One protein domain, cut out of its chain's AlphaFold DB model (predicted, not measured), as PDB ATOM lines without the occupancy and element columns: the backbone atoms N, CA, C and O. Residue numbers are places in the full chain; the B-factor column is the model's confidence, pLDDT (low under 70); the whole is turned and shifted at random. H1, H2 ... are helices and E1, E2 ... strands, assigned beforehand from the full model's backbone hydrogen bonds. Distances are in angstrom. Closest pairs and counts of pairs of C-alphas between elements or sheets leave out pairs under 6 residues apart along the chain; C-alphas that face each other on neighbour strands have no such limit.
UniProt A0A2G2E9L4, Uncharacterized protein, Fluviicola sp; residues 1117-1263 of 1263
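AT A GLANCE: This is residues 1117 to 1263 of the 1263 residues of an uncharacterized protein of Fluviicola sp (UniProt A0A2G2E9L4). The model is one twisted antiparallel sheet of seven strands in a row, with the strand E1 passing over one face of its E2 to E4 part, and two short helices, H1 and H2, beyond one end of the E7 and E8 hairpin at the opposite side. Neither helix covers the sheet, and two pieces stick out: residues 1211 to 1219, which include the start of H1, and residues 1255 to 1263, most of H2 and the chain's end. The printed part has 147 residues, with eight named strands and two named helices in the chain order E1 E2 E3 E4 E5 E6 H1 E7 E8 H2; the sheet's order is E2 E3 E4 E5 E6 E7 E8, and the class is mixed, helices and strands. The whole is loose and elongated, with a radius of gyration of the C-alphas of 18.8 A and spans of 57 by 34 by 30 A.

HOW THE PARTS SIT: The sheet begins at the edge strand E2, residues 1144 to 1149, whose antiparallel neighbour is E3, residues 1155 to 1162; N 1146 and O 1159 are 2.9 A apart, within hydrogen-bond range. E4, residues 1165 to 1173, is the next, antiparallel to E3 at 167 degrees, with N 1171 and O 1158 at 2.8 A. E5, residues 1179 to 1186, follows with N 1172 and O 1181 at 2.7 A, and then E6, residues 1189 to 1197, with N 1195 and O 1182 at 2.8 A. These five strands form a meander, each the antiparallel neighbour of the one before, and each successive two are a hairpin. E7, residues 1227 to 1236, is antiparallel to E6 at 174 degrees, with N 1194 and O 1233 at 2.7 A. E7 and the edge strand E8, residues 1239 to 1249, are a hairpin, with N 1232 and O 1244 at 2.8 A. E1, residues 1122 to 1134, pairs with no named strand. Its closest C-alphas to E4 are those of Leu 1130 and Ile 1165, 5.9 A apart; E1 and E2 are near each other, and E1 is apart from E7 and E8. H1, residues 1217 to 1225, and H2, residues 1250 to 1261, are not on the sheet, H2 only just, with 4 pairs of C-alphas within 10 A. The two helices are close but not clearly touching, about perpendicular at 79 degrees; their closest C-alphas, of Tyr 1223 and Asn 1251, are 7.6 A apart. In both helices every O i to N i+4 pair is within hydrogen-bond range.

IN THESE COORDINATES: E2 measures 16.7 A from first to last C-alpha, E3 20.4 A, E4 19.5 A, E5 21.1 A and E6 20.2 A. E4 bends by 100 degrees at residue 1168, and E6 by 95 degrees at residue 1192. E7 is 29.7 A long and E8 30.8 A. E1, 31.8 A, starts with C-alpha 1122 at (170.031, -82.057, 115.242) and bends by 70 degrees at residue 1131. H1 is 12.6 A long; H2, 16.6 A, ends with C-alpha 1261 at (184.598, -52.544, 87.628).

THE WHOLE: The two C-alphas farthest apart are those of Glu 1135 and Asn 1263, 63.5 A. The printed part has no cut and ends at the chain's last residue, 1263. The link from E6 to H1 is long, with 19 residues; that from E1 to E2 is short, and the other links are tight. The mean pLDDT of the printed part is 71.4, and 70 residues are under 70, among them residues 1134 to 1142, 1200 to 1222 and 1250 to 1263.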
ATOM      1  N   ASP A1117     171.580 -81.106 110.648       65.06
ATOM      2  CA  ASP A1117     171.895 -79.687 110.635       65.06
ATOM      3  C   ASP A1117     172.844 -79.382 111.796       65.06
ATOM      4  O   ASP A1117     172.433 -79.192 112.941       65.06
ATOM      5  N   CYS A1118     174.139 -79.321 111.490       67.06
ATOM      6  CA  CYS A1118     175.204 -79.028 112.443       67.06
ATOM      7  C   CYS A1118     175.092 -77.624 113.061       67.06
ATOM      8  O   CYS A1118     175.750 -77.371 114.064       67.06
ATOM      9  N   ALA A1119     174.295 -76.709 112.487       61.34
ATOM     10  CA  ALA A1119     174.019 -75.409 113.107       61.34
ATOM     11  C   ALA A1119     173.131 -75.526 114.358       61.34
ATOM     12  O   ALA A1119     173.242 -74.695 115.254       61.34
ATOM     13  N   HIS A1120     172.291 -76.563 114.427       62.25
ATOM     14  CA  HIS A1120     171.398 -76.855 115.554       62.25
ATOM     15  C   HIS A1120     171.678 -78.226 116.200       62.25
ATOM     16  O   HIS A1120     170.868 -78.705 116.994       62.25
ATOM     17  N   THR A1121     172.798 -78.858 115.824       67.19
ATOM     18  CA  THR A1121     173.250 -80.197 116.242       67.19
ATOM     19  C   THR A1121     172.158 -81.278 116.224       67.19
ATOM     20  O   THR A1121     172.127 -82.155 117.086       67.19
ATOM     21  N   ASP A1122     171.243 -81.227 115.251       67.00
ATOM     22  CA  ASP A1122     170.031 -82.057 115.242       67.00
ATOM     23  C   ASP A1122     169.619 -82.508 113.829       67.00
ATOM     24  O   ASP A1122     169.979 -81.907 112.820       67.00
ATOM     25  N   HIS A1123     168.816 -83.570 113.751       70.56
ATOM     26  CA  HIS A1123     168.167 -84.026 112.531       70.56
ATOM     27  C   HIS A1123     166.824 -83.323 112.319       70.56
ATOM     28  O   HIS A1123     165.921 -83.385 113.162       70.56
ATOM     29  N   TYR A1124     166.640 -82.728 111.145       66.31
ATOM     30  CA  TYR A1124     165.322 -82.327 110.666       66.31
ATOM     31  C   TYR A1124     164.721 -83.401 109.753       66.31
ATOM     32  O   TYR A1124     165.436 -84.133 109.067       66.31
ATOM     33  N   GLU A1125     163.390 -83.495 109.741       71.50
ATOM     34  CA  GLU A1125     162.649 -84.395 108.856       71.50
ATOM     35  C   GLU A1125     162.035 -83.624 107.693       71.50
ATOM     36  O   GLU A1125     161.302 -82.658 107.900       71.50
ATOM     37  N   THR A1126     162.254 -84.114 106.477       71.31
ATOM     38  CA  THR A1126     161.439 -83.761 105.314       71.31
ATOM     39  C   THR A1126     160.515 -84.927 104.984       71.31
ATOM     40  O   THR A1126     160.948 -86.084 104.955       71.31
ATOM     41  N   ARG A1127     159.232 -84.634 104.750       75.56
ATOM     42  CA  ARG A1127     158.191 -85.651 104.543       75.56
ATOM     43  C   ARG A1127     157.447 -85.399 103.233       75.56
ATOM     44  O   ARG A1127     157.054 -84.273 102.947       75.56
ATOM     45  N   GLN A1128     157.232 -86.451 102.450       73.88
ATOM     46  CA  GLN A1128     156.295 -86.452 101.329       73.88
ATOM     47  C   GLN A1128     155.016 -87.156 101.775       73.88
ATOM     48  O   GLN A1128     155.067 -88.261 102.321       73.88
ATOM     49  N   LEU A1129     153.877 -86.514 101.538       77.44
ATOM     50  CA  LEU A1129     152.585 -86.919 102.079       77.44
ATOM     51  C   LEU A1129     151.631 -87.406 100.978       77.44
ATOM     52  O   LEU A1129     151.660 -86.913  99.850       77.44
ATOM     53  N   LEU A1130     150.780 -88.370 101.329       76.44
ATOM     54  CA  LEU A1130     149.641 -88.842 100.537       76.44
ATOM     55  C   LEU A1130     148.357 -88.583 101.328       76.44
ATOM     56  O   LEU A1130     148.026 -89.335 102.247       76.44
ATOM     57  N   THR A1131     147.661 -87.501 100.978       79.38
ATOM     58  CA  THR A1131     146.378 -87.117 101.579       79.38
ATOM     59  C   THR A1131     145.303 -88.129 101.200       79.38
ATOM     60  O   THR A1131     145.115 -88.427 100.020       79.38
ATOM     61  N   ILE A1132     144.603 -88.651 102.207       69.38
ATOM     62  CA  ILE A1132     143.551 -89.670 102.045       69.38
ATOM     63  C   ILE A1132     142.179 -89.217 102.536       69.38
ATOM     64  O   ILE A1132     141.170 -89.775 102.114       69.38
ATOM     65  N   ASP A1133     142.160 -88.226 103.420       70.56
ATOM     66  CA  ASP A1133     140.979 -87.704 104.084       70.56
ATOM     67  C   ASP A1133     141.239 -86.220 104.359       70.56
ATOM     68  O   ASP A1133     142.246 -85.864 104.978       70.56
ATOM     69  N   GLU A1134     140.376 -85.377 103.808       67.50
ATOM     70  CA  GLU A1134     140.437 -83.918 103.826       67.50
ATOM     71  C   GLU A1134     139.020 -83.472 104.203       67.50
ATOM     72  O   GLU A1134     138.079 -83.691 103.434       67.50
ATOM     73  N   GLU A1135     138.845 -82.920 105.410       63.28
ATOM     74  CA  GLU A1135     137.607 -82.198 105.716       63.28
ATOM     75  C   GLU A1135     137.550 -80.918 104.867       63.28
ATOM     76  O   GLU A1135     138.475 -80.611 104.119       63.28
ATOM     77  N   ASN A1136     136.430 -80.196 104.894       55.62
ATOM     78  CA  ASN A1136     136.099 -79.184 103.882       55.62
ATOM     79  C   ASN A1136     136.868 -77.847 104.060       55.62
ATOM     80  O   ASN A1136     136.254 -76.780 104.147       55.62
ATOM     81  N   ASP A1137     138.200 -77.922 104.144       54.19
ATOM     82  CA  ASP A1137     139.138 -76.805 104.235       54.19
ATOM     83  C   ASP A1137     139.335 -76.113 102.869       54.19
ATOM     84  O   ASP A1137     139.033 -76.647 101.798       54.19
ATOM     85  N   SER A1138     139.789 -74.859 102.897       55.00
ATOM     86  CA  SER A1138     139.899 -74.009 101.705       55.00
ATOM     87  C   SER A1138     141.225 -74.138 100.941       55.00
ATOM     88  O   SER A1138     141.502 -73.318 100.065       55.00
ATOM     89  N   THR A1139     142.079 -75.101 101.293       58.62
ATOM     90  CA  THR A1139     143.457 -75.235 100.793       58.62
ATOM     91  C   THR A1139     143.600 -76.256  99.661       58.62
ATOM     92  O   THR A1139     144.504 -76.112  98.838       58.62
ATOM     93  N   GLY A1140     142.683 -77.225  99.546       61.25
ATOM     94  CA  GLY A1140     142.586 -78.125  98.390       61.25
ATOM     95  C   GLY A1140     143.800 -79.044  98.227       61.25
ATOM     96  O   GLY A1140     144.310 -79.220  97.115       61.25
ATOM     97  N   ARG A1141     144.279 -79.626  99.330       66.69
ATOM     98  CA  ARG A1141     145.498 -80.444  99.422       66.69
ATOM     99  C   ARG A1141     145.440 -81.693  98.542       66.69
ATOM    100  O   ARG A1141     146.485 -82.128  98.058       66.69
ATOM    101  N   MET A1142     144.258 -82.236  98.236       68.81
ATOM    102  CA  MET A1142     144.118 -83.284  97.217       68.81
ATOM    103  C   MET A1142     144.281 -82.796  95.766       68.81
ATOM    104  O   MET A1142     144.696 -83.593  94.922       68.81
ATOM    105  N   ASN A1143     143.933 -81.548  95.432       74.62
ATOM    106  CA  ASN A1143     143.856 -81.040  94.051       74.62
ATOM    107  C   ASN A1143     144.106 -79.518  93.987       74.62
ATOM    108  O   ASN A1143     143.168 -78.729  93.859       74.62
ATOM    109  N   GLY A1144     145.370 -79.097  94.033       76.00
ATOM    110  CA  GLY A1144     145.722 -77.680  94.150       76.00
ATOM    111  C   GLY A1144     147.227 -77.425  94.174       76.00
ATOM    112  O   GLY A1144     148.015 -78.275  93.758       76.00
ATOM    113  N   TYR A1145     147.623 -76.247  94.662       80.44
ATOM    114  CA  TYR A1145     149.015 -75.915  94.977       80.44
ATOM    115  C   TYR A1145     149.174 -75.870  96.498       80.44
ATOM    116  O   TYR A1145     148.432 -75.148  97.160       80.44
ATOM    117  N   VAL A1146     150.107 -76.648  97.041       79.56
ATOM    118  CA  VAL A1146     150.250 -76.878  98.489       79.56
ATOM    119  C   VAL A1146     151.584 -76.365  99.016       79.56
ATOM    120  O   VAL A1146     152.550 -76.267  98.257       79.56
ATOM    121  N   TYR A1147     151.638 -76.109 100.324       77.44
ATOM    122  CA  TYR A1147     152.840 -75.749 101.075       77.44
ATOM    123  C   TYR A1147     152.964 -76.663 102.300       77.44
ATOM    124  O   TYR A1147     151.974 -76.905 102.986       77.44
ATOM    125  N   ASN A1148     154.175 -77.135 102.592       73.81
ATOM    126  CA  ASN A1148     154.532 -77.828 103.833       73.81
ATOM    127  C   ASN A1148     155.586 -77.001 104.581       73.81
ATOM    128  O   ASN A1148     156.332 -76.257 103.941       73.81
ATOM    129  N   PHE A1149     155.713 -77.175 105.898       68.75
ATOM    130  CA  PHE A1149     156.613 -76.393 106.758       68.75
ATOM    131  C   PHE A1149     157.525 -77.288 107.617       68.75
ATOM    132  O   PHE A1149     157.244 -78.468 107.822       68.75
ATOM    133  N   TYR A1150     158.639 -76.727 108.083       65.25
ATOM    134  CA  TYR A1150     159.534 -77.311 109.085       65.25
ATOM    135  C   TYR A1150     159.040 -77.022 110.510       65.25
ATOM    136  O   TYR A1150     158.266 -76.093 110.725       65.25
ATOM    137  N   ASP A1151     159.565 -77.758 111.497       57.84
ATOM    138  CA  ASP A1151     159.269 -77.559 112.928       57.84
ATOM    139  C   ASP A1151     159.558 -76.112 113.407       57.84
ATOM    140  O   ASP A1151     158.919 -75.626 114.333       57.84
ATOM    141  N   ASN A1152     160.465 -75.387 112.734       58.66
ATOM    142  CA  ASN A1152     160.776 -73.976 113.003       58.66
ATOM    143  C   ASN A1152     159.888 -72.956 112.247       58.66
ATOM    144  O   ASN A1152     160.178 -71.761 112.269       58.66
ATOM    145  N   GLY A1153     158.825 -73.400 111.567       59.72
ATOM    146  CA  GLY A1153     157.866 -72.547 110.849       59.72
ATOM    147  C   GLY A1153     158.285 -72.109 109.438       59.72
ATOM    148  O   GLY A1153     157.494 -71.489 108.729       59.72
ATOM    149  N   THR A1154     159.496 -72.442 108.987       70.38
ATOM    150  CA  THR A1154     159.966 -72.140 107.625       70.38
ATOM    151  C   THR A1154     159.301 -73.055 106.590       70.38
ATOM    152  O   THR A1154     159.094 -74.237 106.861       70.38
ATOM    153  N   ILE A1155     158.999 -72.563 105.378       75.38
ATOM    154  CA  ILE A1155     158.500 -73.416 104.277       75.38
ATOM    155  C   ILE A1155     159.510 -74.542 104.012       75.38
ATOM    156  O   ILE A1155     160.688 -74.289 103.788       75.38
ATOM    157  N   GLN A1156     159.030 -75.783 104.003       79.31
ATOM    158  CA  GLN A1156     159.784 -76.998 103.702       79.31
ATOM    159  C   GLN A1156     159.672 -77.385 102.226       79.31
ATOM    160  O   GLN A1156     160.668 -77.754 101.602       79.31
ATOM    161  N   SER A1157     158.469 -77.324 101.655       84.62
ATOM    162  CA  SER A1157     158.235 -77.625 100.239       84.62
ATOM    163  C   SER A1157     156.952 -76.990  99.714       84.62
ATOM    164  O   SER A1157     156.043 -76.694 100.483       84.62
ATOM    165  N   GLU A1158     156.882 -76.803  98.397       87.44
ATOM    166  CA  GLU A1158     155.683 -76.358  97.681       87.44
ATOM    167  C   GLU A1158     155.549 -77.083  96.332       87.44
ATOM    168  O   GLU A1158     156.549 -77.473  95.720       87.44
ATOM    169  N   GLY A1159     154.327 -77.251  95.827       88.25
ATOM    170  CA  GLY A1159     154.106 -77.912  94.538       88.25
ATOM    171  C   GLY A1159     152.644 -78.205  94.220       88.25
ATOM    172  O   GLY A1159     151.749 -77.864  94.988       88.25
ATOM    173  N   ASN A1160     152.387 -78.828  93.064       85.69
ATOM    174  CA  ASN A1160     151.022 -79.183  92.658       85.69
ATOM    175  C   ASN A1160     150.652 -80.599  93.137       85.69
ATOM    176  O   ASN A1160     151.434 -81.542  92.993       85.69
ATOM    177  N   MET A1161     149.427 -80.749  93.632       82.06
ATOM    178  CA  MET A1161     148.793 -82.021  93.984       82.06
ATOM    179  C   MET A1161     147.642 -82.318  93.025       82.06
ATOM    180  O   MET A1161     146.949 -81.407  92.564       82.06
ATOM    181  N   LYS A1162     147.429 -83.600  92.728       82.19
ATOM    182  CA  LYS A1162     146.326 -84.081  91.894       82.19
ATOM    183  C   LYS A1162     145.861 -85.445  92.392       82.19
ATOM    184  O   LYS A1162     146.638 -86.394  92.368       82.19
ATOM    185  N   ASN A1163     144.600 -85.569  92.793       75.06
ATOM    186  CA  ASN A1163     144.041 -86.760  93.448       75.06
ATOM    187  C   ASN A1163     144.902 -87.264  94.632       75.06
ATOM    188  O   ASN A1163     145.173 -88.459  94.736       75.06
ATOM    189  N   GLY A1164     145.384 -86.351  95.480       75.06
ATOM    190  CA  GLY A1164     146.180 -86.674  96.674       75.06
ATOM    191  C   GLY A1164     147.642 -87.063  96.416       75.06
ATOM    192  O   GLY A1164     148.357 -87.343  97.373       75.06
ATOM    193  N   ILE A1165     148.109 -87.061  95.160       79.56
ATOM    194  CA  ILE A1165     149.501 -87.372  94.790       79.56
ATOM    195  C   ILE A1165     150.206 -86.185  94.099       79.56
ATOM    196  O   ILE A1165     149.562 -85.456  93.338       79.56
ATOM    197  N   PRO A1166     151.530 -86.009  94.294       85.44
ATOM    198  CA  PRO A1166     152.319 -84.998  93.589       85.44
ATOM    199  C   PRO A1166     152.260 -85.109  92.056       85.44
ATOM    200  O   PRO A1166     152.441 -86.187  91.477       85.44
ATOM    201  N   ASP A1167     152.077 -83.972  91.387       86.56
ATOM    202  CA  ASP A1167     152.119 -83.819  89.928       86.56
ATOM    203  C   ASP A1167     152.893 -82.537  89.566       86.56
ATOM    204  O   ASP A1167     152.921 -81.581  90.342       86.56
ATOM    205  N   ARG A1168     153.510 -82.477  88.378       89.31
ATOM    206  CA  ARG A1168     154.244 -81.291  87.877       89.31
ATOM    207  C   ARG A1168     155.356 -80.814  88.831       89.31
ATOM    208  O   ARG A1168     155.909 -81.601  89.595       89.31
ATOM    209  N   LEU A1169     155.752 -79.544  88.719       88.31
ATOM    210  CA  LEU A1169     156.883 -78.960  89.434       88.31
ATOM    211  C   LEU A1169     156.620 -78.849  90.941       88.31
ATOM    212  O   LEU A1169     155.610 -78.286  91.371       88.31
ATOM    213  N   TRP A1170     157.606 -79.316  91.699       89.88
ATOM    214  CA  TRP A1170     157.761 -79.167  93.137       89.88
ATOM    215  C   TRP A1170     159.081 -78.464  93.468       89.88
ATOM    216  O   TRP A1170     160.053 -78.547  92.707       89.88
ATOM    217  N   LYS A1171     159.111 -77.790  94.617       86.94
ATOM    218  CA  LYS A1171     160.273 -77.135  95.223       86.94
ATOM    219  C   LYS A1171     160.393 -77.552  96.689       86.94
ATOM    220  O   LYS A1171     159.396 -77.845  97.337       86.94
ATOM    221  N   PHE A1172     161.617 -77.556  97.194       84.88
ATOM    222  CA  PHE A1172     162.003 -77.955  98.541       84.88
ATOM    223  C   PHE A1172     163.085 -76.997  99.037       84.88
ATOM    224  O   PHE A1172     163.998 -76.635  98.286       84.88
ATOM    225  N   TYR A1173     162.993 -76.601 100.298       80.44
ATOM    226  CA  TYR A1173     163.847 -75.589 100.910       80.44
ATOM    227  C   TYR A1173     164.638 -76.188 102.078       80.44
ATOM    228  O   TYR A1173     164.298 -77.267 102.568       80.44
ATOM    229  N   ASP A1174     165.697 -75.517 102.520       71.38
ATOM    230  CA  ASP A1174     166.339 -75.799 103.810       71.38
ATOM    231  C   ASP A1174     165.529 -75.179 104.979       71.38
ATOM    232  O   ASP A1174     164.604 -74.395 104.733       71.38
ATOM    233  N   PRO A1175     165.843 -75.487 106.256       67.12
ATOM    234  CA  PRO A1175     165.162 -74.890 107.413       67.12
ATOM    235  C   PRO A1175     165.265 -73.357 107.524       67.12
ATOM    236  O   PRO A1175     164.643 -72.767 108.407       67.12
ATOM    237  N   PHE A1176     166.021 -72.702 106.636       68.75
ATOM    238  CA  PHE A1176     166.269 -71.259 106.584       68.75
ATOM    239  C   PHE A1176     165.603 -70.597 105.362       68.75
ATOM    240  O   PHE A1176     165.765 -69.398 105.133       68.75
ATOM    241  N   GLY A1177     164.833 -71.359 104.576       73.38
ATOM    242  CA  GLY A1177     164.014 -70.856 103.478       73.38
ATOM    243  C   GLY A1177     164.789 -70.657 102.178       73.38
ATOM    244  O   GLY A1177     164.264 -70.060 101.234       73.38
ATOM    245  N   LYS A1178     166.025 -71.163 102.077       77.94
ATOM    246  CA  LYS A1178     166.754 -71.208 100.807       77.94
ATOM    247  C   LYS A1178     166.257 -72.379  99.975       77.94
ATOM    248  O   LYS A1178     166.107 -73.488 100.476       77.94
ATOM    249  N   LEU A1179     166.052 -72.155  98.680       80.00
ATOM    250  CA  LEU A1179     165.689 -73.222  97.752       80.00
ATOM    251  C   LEU A1179     166.845 -74.233  97.646       80.00
ATOM    252  O   LEU A1179     167.898 -73.909  97.099       80.00
ATOM    253  N   ASN A1180     166.628 -75.445  98.158       77.75
ATOM    254  CA  ASN A1180     167.608 -76.532  98.175       77.75
ATOM    255  C   ASN A1180     167.383 -77.518  97.017       77.75
ATOM    256  O   ASN A1180     168.316 -78.147  96.531       77.75
ATOM    257  N   LYS A1181     166.137 -77.697  96.563       84.50
ATOM    258  CA  LYS A1181     165.805 -78.735  95.581       84.50
ATOM    259  C   LYS A1181     164.530 -78.418  94.808       84.50
ATOM    260  O   LYS A1181     163.608 -77.812  95.340       84.50
ATOM    261  N   MET A1182     164.456 -78.815  93.541       88.06
ATOM    262  CA  MET A1182     163.251 -78.670  92.716       88.06
ATOM    263  C   MET A1182     163.228 -79.657  91.548       88.06
ATOM    264  O   MET A1182     164.272 -80.013  91.008       88.06
ATOM    265  N   GLY A1183     162.041 -80.057  91.099       86.75
ATOM    266  CA  GLY A1183     161.877 -80.928  89.935       86.75
ATOM    267  C   GLY A1183     160.437 -81.387  89.748       86.75
ATOM    268  O   GLY A1183     159.557 -81.013  90.519       86.75
ATOM    269  N   ASN A1184     160.166 -82.146  88.687       87.38
ATOM    270  CA  ASN A1184     158.796 -82.540  88.353       87.38
ATOM    271  C   ASN A1184     158.425 -83.926  88.904       87.38
ATOM    272  O   ASN A1184     159.251 -84.842  88.944       87.38
ATOM    273  N   TYR A1185     157.154 -84.094  89.257       86.94
ATOM    274  CA  TYR A1185     156.488 -85.377  89.471       86.94
ATOM    275  C   TYR A1185     155.531 -85.694  88.316       86.94
ATOM    276  O   TYR A1185     155.073 -84.811  87.589       86.94
ATOM    277  N   MET A1186     155.222 -86.978  88.158       82.75
ATOM    278  CA  MET A1186     154.177 -87.501  87.286       82.75
ATOM    279  C   MET A1186     153.581 -88.742  87.958       82.75
ATOM    280  O   MET A1186     154.314 -89.678  88.284       82.75
ATOM    281  N   LEU A1187     152.265 -88.748  88.195       78.94
ATOM    282  CA  LEU A1187     151.567 -89.810  88.943       78.94
ATOM    283  C   LEU A1187     152.219 -90.116  90.313       78.94
ATOM    284  O   LEU A1187     152.437 -91.277  90.662       78.94
ATOM    285  N   GLY A1188     152.580 -89.078  91.077       77.12
ATOM    286  CA  GLY A1188     153.218 -89.209  92.393       77.12
ATOM    287  C   GLY A1188     154.690 -89.635  92.370       77.12
ATOM    288  O   GLY A1188     155.295 -89.762  93.431       77.12
ATOM    289  N   LYS A1189     155.298 -89.846  91.192       81.00
ATOM    290  CA  LYS A1189     156.692 -90.309  91.049       81.00
ATOM    291  C   LYS A1189     157.575 -89.256  90.377       81.00
ATOM    292  O   LYS A1189     157.149 -88.623  89.413       81.00
ATOM    293  N   ARG A1190     158.812 -89.079  90.855       86.88
ATOM    294  CA  ARG A1190     159.779 -88.106  90.300       86.88
ATOM    295  C   ARG A1190     160.032 -88.386  88.809       86.88
ATOM    296  O   ARG A1190     160.275 -89.530  88.429       86.88
ATOM    297  N   ASN A1191     159.961 -87.372  87.952       85.06
ATOM    298  CA  ASN A1191     160.057 -87.530  86.500       85.06
ATOM    299  C   ASN A1191     160.687 -86.299  85.825       85.06
ATOM    300  O   ASN A1191     160.387 -85.162  86.178       85.06
ATOM    301  N   GLY A1192     161.535 -86.512  84.820       84.81
ATOM    302  CA  GLY A1192     162.297 -85.448  84.167       84.81
ATOM    303  C   GLY A1192     163.449 -84.921  85.031       84.81
ATOM    304  O   GLY A1192     163.967 -85.622  85.901       84.81
ATOM    305  N   ARG A1193     163.870 -83.680  84.758       84.31
ATOM    306  CA  ARG A1193     165.020 -83.041  85.410       84.31
ATOM    307  C   ARG A1193     164.671 -82.534  86.810       84.31
ATOM    308  O   ARG A1193     163.649 -81.871  87.001       84.31
ATOM    309  N   TRP A1194     165.563 -82.820  87.745       87.06
ATOM    310  CA  TRP A1194     165.605 -82.345  89.119       87.06
ATOM    311  C   TRP A1194     166.928 -81.615  89.367       87.06
ATOM    312  O   TRP A1194     167.953 -81.949  88.772       87.06
ATOM    313  N   LEU A1195     166.889 -80.613  90.238       80.00
ATOM    314  CA  LEU A1195     168.022 -79.837  90.731       80.00
ATOM    315  C   LEU A1195     168.068 -79.996  92.254       80.00
ATOM    316  O   LEU A1195     167.015 -79.924  92.886       80.00
ATOM    317  N   GLU A1196     169.248 -80.202  92.833       80.44
ATOM    318  CA  GLU A1196     169.478 -80.360  94.280       80.44
ATOM    319  C   GLU A1196     170.790 -79.650  94.678       80.44
ATOM    320  O   GLU A1196     171.748 -79.679  93.908       80.44
ATOM    321  N   GLY A1197     170.859 -79.015  95.851       76.00
ATOM    322  CA  GLY A1197     172.000 -78.206  96.304       76.00
ATOM    323  C   GLY A1197     171.668 -76.715  96.463       76.00
ATOM    324  O   GLY A1197     170.507 -76.329  96.559       76.00
ATOM    325  N   ASP A1198     172.676 -75.843  96.501       70.56
ATOM    326  CA  ASP A1198     172.479 -74.421  96.834       70.56
ATOM    327  C   ASP A1198     171.968 -73.577  95.653       70.56
ATOM    328  O   ASP A1198     172.686 -72.769  95.056       70.56
ATOM    329  N   LEU A1199     170.675 -73.705  95.339       72.38
ATOM    330  CA  LEU A1199     170.010 -72.953  94.263       72.38
ATOM    331  C   LEU A1199     169.783 -71.462  94.616       72.38
ATOM    332  O   LEU A1199     169.290 -70.693  93.792       72.38
ATOM    333  N   ALA A1200     170.178 -71.033  95.821       64.69
ATOM    334  CA  ALA A1200     169.974 -69.693  96.384       64.69
ATOM    335  C   ALA A1200     171.189 -68.737  96.271       64.69
ATOM    336  O   ALA A1200     171.262 -67.746  96.995       64.69
ATOM    337  N   LYS A1201     172.151 -69.009  95.375       63.59
ATOM    338  CA  LYS A1201     173.375 -68.204  95.107       63.59
ATOM    339  C   LYS A1201     174.418 -68.090  96.239       63.59
ATOM    340  O   LYS A1201     175.509 -67.592  95.972       63.59
ATOM    341  N   LYS A1202     174.137 -68.547  97.465       60.44
ATOM    342  CA  LYS A1202     175.102 -68.642  98.582       60.44
ATOM    343  C   LYS A1202     174.926 -69.944  99.361       60.44
ATOM    344  O   LYS A1202     173.808 -70.221  99.803       60.44
ATOM    345  N   LYS A1203     176.030 -70.657  99.613       62.38
ATOM    346  CA  LYS A1203     176.047 -71.953 100.304       62.38
ATOM    347  C   LYS A1203     175.404 -71.873 101.683       62.38
ATOM    348  O   LYS A1203     175.644 -70.920 102.427       62.38
ATOM    349  N   TYR A1204     174.591 -72.854 102.051       61.19
ATOM    350  CA  TYR A1204     174.236 -73.075 103.448       61.19
ATOM    351  C   TYR A1204     175.421 -73.702 104.205       61.19
ATOM    352  O   TYR A1204     176.045 -74.656 103.740       61.19
ATOM    353  N   LEU A1205     175.793 -73.121 105.353       56.22
ATOM    354  CA  LEU A1205     176.942 -73.589 106.140       56.22
ATOM    355  C   LEU A1205     176.585 -74.658 107.177       56.22
ATOM    356  O   LEU A1205     177.479 -75.426 107.529       56.22
ATOM    357  N   GLY A1206     175.341 -74.711 107.660       55.25
ATOM    358  CA  GLY A1206     174.971 -75.558 108.800       55.25
ATOM    359  C   GLY A1206     174.942 -77.053 108.504       55.25
ATOM    360  O   GLY A1206     175.160 -77.841 109.405       55.25
ATOM    361  N   GLU A1207     174.870 -77.476 107.243       54.78
ATOM    362  CA  GLU A1207     175.126 -78.877 106.850       54.78
ATOM    363  C   GLU A1207     176.604 -79.302 107.023       54.78
ATOM    364  O   GLU A1207     177.005 -80.388 106.604       54.78
ATOM    365  N   ILE A1208     177.465 -78.433 107.568       61.28
ATOM    366  CA  ILE A1208     178.906 -78.651 107.649       61.28
ATOM    367  C   ILE A1208     179.402 -78.407 109.066       61.28
ATOM    368  O   ILE A1208     179.767 -77.300 109.459       61.28
ATOM    369  N   CYS A1209     179.522 -79.523 109.763       62.66
ATOM    370  CA  CYS A1209     180.046 -79.662 111.102       62.66
ATOM    371  C   CYS A1209     181.530 -79.275 111.110       62.66
ATOM    372  O   CYS A1209     182.404 -80.073 110.767       62.66
ATOM    373  N   MET A1210     181.819 -78.014 111.420       62.16
ATOM    374  CA  MET A1210     183.175 -77.491 111.576       62.16
ATOM    375  C   MET A1210     183.550 -77.589 113.054       62.16
ATOM    376  O   MET A1210     182.739 -77.273 113.918       62.16
ATOM    377  N   ASN A1211     184.761 -78.055 113.356       66.06
ATOM    378  CA  ASN A1211     185.229 -78.153 114.736       66.06
ATOM    379  C   ASN A1211     185.421 -76.734 115.306       66.06
ATOM    380  O   ASN A1211     186.156 -75.952 114.694       66.06
ATOM    381  N   PRO A1212     184.786 -76.375 116.440       60.12
ATOM    382  CA  PRO A1212     184.908 -75.037 117.019       60.12
ATOM    383  C   PRO A1212     186.343 -74.723 117.467       60.12
ATOM    384  O   PRO A1212     186.717 -73.558 117.537       60.12
ATOM    385  N   ASN A1213     187.178 -75.747 117.685       56.75
ATOM    386  CA  ASN A1213     188.582 -75.605 118.074       56.75
ATOM    387  C   ASN A1213     189.534 -75.321 116.887       56.75
ATOM    388  O   ASN A1213     190.755 -75.355 117.052       56.75
ATOM    389  N   LEU A1214     189.016 -75.070 115.674       60.94
ATOM    390  CA  LEU A1214     189.845 -74.781 114.499       60.94
ATOM    391  C   LEU A1214     190.495 -73.385 114.562       60.94
ATOM    392  O   LEU A1214     189.781 -72.385 114.678       60.94
ATOM    393  N   PRO A1215     191.817 -73.265 114.323       52.12
ATOM    394  CA  PRO A1215     192.402 -71.978 113.967       52.12
ATOM    395  C   PRO A1215     191.815 -71.467 112.635       52.12
ATOM    396  O   PRO A1215     191.501 -72.243 111.726       52.12
ATOM    397  N   ASP A1216     191.684 -70.143 112.512       62.56
ATOM    398  CA  ASP A1216     191.111 -69.437 111.353       62.56
ATOM    399  C   ASP A1216     189.623 -69.772 111.030       62.56
ATOM    400  O   ASP A1216     189.201 -69.618 109.881       62.56
ATOM    401  N   LEU A1217     188.796 -70.197 112.002       65.31
ATOM    402  CA  LEU A1217     187.402 -70.641 111.773       65.31
ATOM    403  C   LEU A1217     186.546 -69.680 110.913       65.31
ATOM    404  O   LEU A1217     185.991 -70.121 109.908       65.31
ATOM    405  N   GLU A1218     186.477 -68.381 111.229       64.75
ATOM    406  CA  GLU A1218     185.696 -67.384 110.458       64.75
ATOM    407  C   GLU A1218     186.123 -67.297 108.981       64.75
ATOM    408  O   GLU A1218     185.314 -67.205 108.054       64.75
ATOM    409  N   LYS A1219     187.435 -67.351 108.744       67.81
ATOM    410  CA  LYS A1219     188.045 -67.283 107.412       67.81
ATOM    411  C   LYS A1219     187.764 -68.557 106.620       67.81
ATOM    412  O   LYS A1219     187.541 -68.487 105.410       67.81
ATOM    413  N   GLN A1220     187.719 -69.705 107.299       66.62
ATOM    414  CA  GLN A1220     187.241 -70.951 106.709       66.62
ATOM    415  C   GLN A1220     185.744 -70.857 106.381       66.62
ATOM    416  O   GLN A1220     185.383 -71.123 105.241       66.62
ATOM    417  N   GLN A1221     184.886 -70.410 107.305       66.81
ATOM    418  CA  GLN A1221     183.446 -70.218 107.065       66.81
ATOM    419  C   GLN A1221     183.187 -69.365 105.812       66.81
ATOM    420  O   GLN A1221     182.544 -69.841 104.874       66.81
ATOM    421  N   LYS A1222     183.770 -68.160 105.736       68.56
ATOM    422  CA  LYS A1222     183.564 -67.218 104.622       68.56
ATOM    423  C   LYS A1222     184.024 -67.759 103.263       68.56
ATOM    424  O   LYS A1222     183.338 -67.548 102.268       68.56
ATOM    425  N   TYR A1223     185.144 -68.485 103.201       71.06
ATOM    426  CA  TYR A1223     185.584 -69.138 101.957       71.06
ATOM    427  C   TYR A1223     184.586 -70.208 101.484       71.06
ATOM    428  O   TYR A1223     184.371 -70.394 100.286       71.06
ATOM    429  N   GLN A1224     183.954 -70.897 102.436       67.75
ATOM    430  CA  GLN A1224     183.055 -72.020 102.190       67.75
ATOM    431  C   GLN A1224     181.622 -71.597 101.815       67.75
ATOM    432  O   GLN A1224     180.903 -72.405 101.228       67.75
ATOM    433  N   GLU A1225     181.201 -70.361 102.117       69.56
ATOM    434  CA  GLU A1225     179.908 -69.793 101.677       69.56
ATOM    435  C   GLU A1225     179.800 -69.650 100.151       69.56
ATOM    436  O   GLU A1225     178.708 -69.676  99.579       69.56
ATOM    437  N   ASN A1226     180.944 -69.492  99.488       68.19
ATOM    438  CA  ASN A1226     181.046 -69.114  98.081       68.19
ATOM    439  C   ASN A1226     181.331 -70.313  97.154       68.19
ATOM    440  O   ASN A1226     181.707 -70.124  96.002       68.19
ATOM    441  N   LEU A1227     181.192 -71.550  97.637       68.25
ATOM    442  CA  LEU A1227     181.493 -72.776  96.884       68.25
ATOM    443  C   LEU A1227     180.208 -73.568  96.625       68.25
ATOM    444  O   LEU A1227     179.954 -74.564  97.296       68.25
ATOM    445  N   LEU A1228     179.359 -73.098  95.709       67.44
ATOM    446  CA  LEU A1228     178.042 -73.692  95.457       67.44
ATOM    447  C   LEU A1228     178.186 -75.092  94.852       67.44
ATOM    448  O   LEU A1228     178.793 -75.243  93.794       67.44
ATOM    449  N   ASP A1229     177.566 -76.093  95.476       69.06
ATOM    450  CA  ASP A1229     177.431 -77.420  94.875       69.06
ATOM    451  C   ASP A1229     176.017 -77.515  94.294       69.06
ATOM    452  O   ASP A1229     175.036 -77.391  95.032       69.06
ATOM    453  N   ILE A1230     175.899 -77.718  92.981       72.56
ATOM    454  CA  ILE A1230     174.614 -77.936  92.306       72.56
ATOM    455  C   ILE A1230     174.636 -79.308  91.638       72.56
ATOM    456  O   ILE A1230     175.444 -79.595  90.755       72.56
ATOM    457  N   THR A1231     173.710 -80.161  92.050       79.00
ATOM    458  CA  THR A1231     173.485 -81.497  91.510       79.00
ATOM    459  C   THR A1231     172.259 -81.475  90.606       79.00
ATOM    460  O   THR A1231     171.245 -80.853  90.913       79.00
ATOM    461  N   ILE A1232     172.340 -82.166  89.475       80.44
ATOM    462  CA  ILE A1232     171.248 -82.320  88.519       80.44
ATOM    463  C   ILE A1232     170.957 -83.807  88.375       80.44
ATOM    464  O   ILE A1232     171.768 -84.539  87.813       80.44
ATOM    465  N   ILE A1233     169.795 -84.247  88.847       83.62
ATOM    466  CA  ILE A1233     169.348 -85.641  88.748       83.62
ATOM    467  C   ILE A1233     168.266 -85.721  87.673       83.62
ATOM    468  O   ILE A1233     167.365 -84.889  87.628       83.62
ATOM    469  N   ASN A1234     168.320 -86.712  86.789       81.50
ATOM    470  CA  ASN A1234     167.233 -86.989  85.853       81.50
ATOM    471  C   ASN A1234     166.512 -88.270  86.279       81.50
ATOM    472  O   ASN A1234     167.156 -89.291  86.512       81.50
ATOM    473  N   TYR A1235     165.182 -88.222  86.347       85.12
ATOM    474  CA  TYR A1235     164.323 -89.352  86.707       85.12
ATOM    475  C   TYR A1235     163.365 -89.727  85.565       85.12
ATOM    476  O   TYR A1235     162.994 -88.887  84.745       85.12
ATOM    477  N   MET A1236     162.899 -90.975  85.548       83.06
ATOM    478  CA  MET A1236     161.810 -91.453  84.696       83.06
ATOM    479  C   MET A1236     160.856 -92.311  85.535       83.06
ATOM    480  O   MET A1236     161.236 -93.377  86.014       83.06
ATOM    481  N   MET A1237     159.621 -91.839  85.739       80.19
ATOM    482  CA  MET A1237     158.579 -92.517  86.535       80.19
ATOM    483  C   MET A1237     159.058 -93.051  87.905       80.19
ATOM    484  O   MET A1237     158.683 -94.141  88.336       80.19
ATOM    485  N   GLY A1238     159.895 -92.274  88.597       73.44
ATOM    486  CA  GLY A1238     160.487 -92.580  89.904       73.44
ATOM    487  C   GLY A1238     161.861 -93.253  89.846       73.44
ATOM    488  O   GLY A1238     162.607 -93.177  90.818       73.44
ATOM    489  N   LYS A1239     162.246 -93.857  88.715       72.38
ATOM    490  CA  LYS A1239     163.574 -94.462  88.538       72.38
ATOM    491  C   LYS A1239     164.613 -93.385  88.221       72.38
ATOM    492  O   LYS A1239     164.384 -92.553  87.346       72.38
ATOM    493  N   LEU A1240     165.752 -93.396  88.913       81.75
ATOM    494  CA  LEU A1240     166.885 -92.519  88.600       81.75
ATOM    495  C   LEU A1240     167.533 -92.956  87.275       81.75
ATOM    496  O   LEU A1240     167.751 -94.146  87.051       81.75
ATOM    497  N   MET A1241     167.819 -91.990  86.400       82.94
ATOM    498  CA  MET A1241     168.373 -92.209  85.056       82.94
ATOM    499  C   MET A1241     169.838 -91.777  84.949       82.94
ATOM    500  O   MET A1241     170.632 -92.479  84.332       82.94
ATOM    501  N   ASN A1242     170.199 -90.625  85.523       79.38
ATOM    502  CA  ASN A1242     171.584 -90.180  85.713       79.38
ATOM    503  C   ASN A1242     171.654 -89.014  86.715       79.38
ATOM    504  O   ASN A1242     170.634 -88.394  87.021       79.38
ATOM    505  N   THR A1243     172.874 -88.705  87.159       79.56
ATOM    506  CA  THR A1243     173.201 -87.551  88.004       79.56
ATOM    507  C   THR A1243     174.405 -86.806  87.423       79.56
ATOM    508  O   THR A1243     175.357 -87.430  86.956       79.56
ATOM    509  N   GLN A1244     174.374 -85.474  87.450       78.19
ATOM    510  CA  GLN A1244     175.450 -84.575  87.023       78.19
ATOM    511  C   GLN A1244     175.797 -83.637  88.190       78.19
ATOM    512  O   GLN A1244     174.886 -83.111  88.824       78.19
ATOM    513  N   TYR A1245     177.081 -83.400  88.462       74.25
ATOM    514  CA  TYR A1245     177.537 -82.547  89.570       74.25
ATOM    515  C   TYR A1245     178.264 -81.303  89.044       74.25
ATOM    516  O   TYR A1245     179.101 -81.412  88.146       74.25
ATOM    517  N   TYR A1246     177.965 -80.141  89.623       69.69
ATOM    518  CA  TYR A1246     178.551 -78.846  89.281       69.69
ATOM    519  C   TYR A1246     179.078 -78.159  90.549       69.69
ATOM    520  O   TYR A1246     178.310 -77.572  91.307       69.69
ATOM    521  N   ASP A1247     180.396 -78.220  90.754       66.25
ATOM    522  CA  ASP A1247     181.106 -77.468  91.798       66.25
ATOM    523  C   ASP A1247     181.398 -76.043  91.258       66.25
ATOM    524  O   ASP A1247     182.226 -75.887  90.352       66.25
ATOM    525  N   VAL A1248     180.725 -75.004  91.771       68.69
ATOM    526  CA  VAL A1248     180.812 -73.606  91.286       68.69
ATOM    527  C   VAL A1248     181.470 -72.695  92.329       68.69
ATOM    528  O   VAL A1248     180.882 -72.341  93.350       68.69
ATOM    529  N   ASP A1249     182.703 -72.279  92.041       73.12
ATOM    530  CA  ASP A1249     183.500 -71.383  92.887       73.12
ATOM    531  C   ASP A1249     183.165 -69.904  92.611       73.12
ATOM    532  O   ASP A1249     183.742 -69.273  91.723       73.12
ATOM    533  N   MET A1250     182.222 -69.351  93.378       67.75
ATOM    534  CA  MET A1250     181.803 -67.948  93.289       67.75
ATOM    535  C   MET A1250     182.890 -66.966  93.737       67.75
ATOM    536  O   MET A1250     182.816 -65.806  93.340       67.75
ATOM    537  N   ASN A1251     183.915 -67.392  94.494       69.19
ATOM    538  CA  ASN A1251     185.039 -66.506  94.834       69.19
ATOM    539  C   ASN A1251     185.712 -66.006  93.546       69.19
ATOM    540  O   ASN A1251     185.868 -64.805  93.354       69.19
ATOM    541  N   ARG A1252     185.978 -66.923  92.605       65.62
ATOM    542  CA  ARG A1252     186.548 -66.606  91.283       65.62
ATOM    543  C   ARG A1252     185.628 -65.772  90.398       65.62
ATOM    544  O   ARG A1252     186.110 -65.050  89.534       65.62
ATOM    545  N   VAL A1253     184.311 -65.904  90.559       63.22
ATOM    546  CA  VAL A1253     183.348 -65.093  89.798       63.22
ATOM    547  C   VAL A1253     183.395 -63.648  90.288       63.22
ATOM    548  O   VAL A1253     183.496 -62.747  89.462       63.22
ATOM    549  N   MET A1254     183.430 -63.435  91.607       60.09
ATOM    550  CA  MET A1254     183.570 -62.101  92.200       60.09
ATOM    551  C   MET A1254     184.932 -61.466  91.878       60.09
ATOM    552  O   MET A1254     184.952 -60.328  91.433       60.09
ATOM    553  N   GLU A1255     186.043 -62.216  91.951       60.38
ATOM    554  CA  GLU A1255     187.370 -61.754  91.487       60.38
ATOM    555  C   GLU A1255     187.337 -61.261  90.021       60.38
ATOM    556  O   GLU A1255     187.974 -60.267  89.665       60.38
ATOM    557  N   ILE A1256     186.570 -61.936  89.154       59.66
ATOM    558  CA  ILE A1256     186.411 -61.554  87.743       59.66
ATOM    559  C   ILE A1256     185.464 -60.356  87.568       59.66
ATOM    560  O   ILE A1256     185.681 -59.559  86.657       59.66
ATOM    561  N   GLU A1257     184.429 -60.205  88.392       54.91
ATOM    562  CA  GLU A1257     183.523 -59.050  88.333       54.91
ATOM    563  C   GLU A1257     184.168 -57.774  88.900       54.91
ATOM    564  O   GLU A1257     184.077 -56.733  88.251       54.91
ATOM    565  N   GLU A1258     184.927 -57.858  89.997       54.56
ATOM    566  CA  GLU A1258     185.733 -56.744  90.534       54.56
ATOM    567  C   GLU A1258     186.791 -56.283  89.509       54.56
ATOM    568  O   GLU A1258     186.899 -55.094  89.207       54.56
ATOM    569  N   SER A1259     187.476 -57.220  88.835       49.53
ATOM    570  CA  SER A1259     188.427 -56.895  87.749       49.53
ATOM    571  C   SER A1259     187.807 -56.182  86.530       49.53
ATOM    572  O   SER A1259     188.532 -55.642  85.692       49.53
ATOM    573  N   LYS A1260     186.470 -56.163  86.425       51.16
ATOM    574  CA  LYS A1260     185.703 -55.468  85.379       51.16
ATOM    575  C   LYS A1260     185.059 -54.161  85.838       51.16
ATOM    576  O   LYS A1260     184.629 -53.406  84.973       51.16
ATOM    577  N   SER A1261     184.977 -53.880  87.141       48.19
ATOM    578  CA  SER A1261     184.598 -52.544  87.628       48.19
ATOM    579  C   SER A1261     185.753 -51.540  87.567       48.19
ATOM    580  O   SER A1261     185.494 -50.342  87.518       48.19
ATOM    581  N   ASP A1262     186.998 -52.024  87.496       47.72
ATOM    582  CA  ASP A1262     188.221 -51.209  87.405       47.72
ATOM    583  C   ASP A1262     188.701 -50.953  85.947       47.72
ATOM    584  O   ASP A1262     189.890 -50.721  85.717       47.72
ATOM    585  N   ASN A1263     187.801 -51.015  84.948       38.19
ATOM    586  CA  ASN A1263     188.069 -50.661  83.534       38.19
ATOM    587  C   ASN A1263     186.975 -49.758  82.927       38.19
ATOM    588  O   ASN A1263     185.976 -50.312  82.414       38.19
TER     589      ASN A1263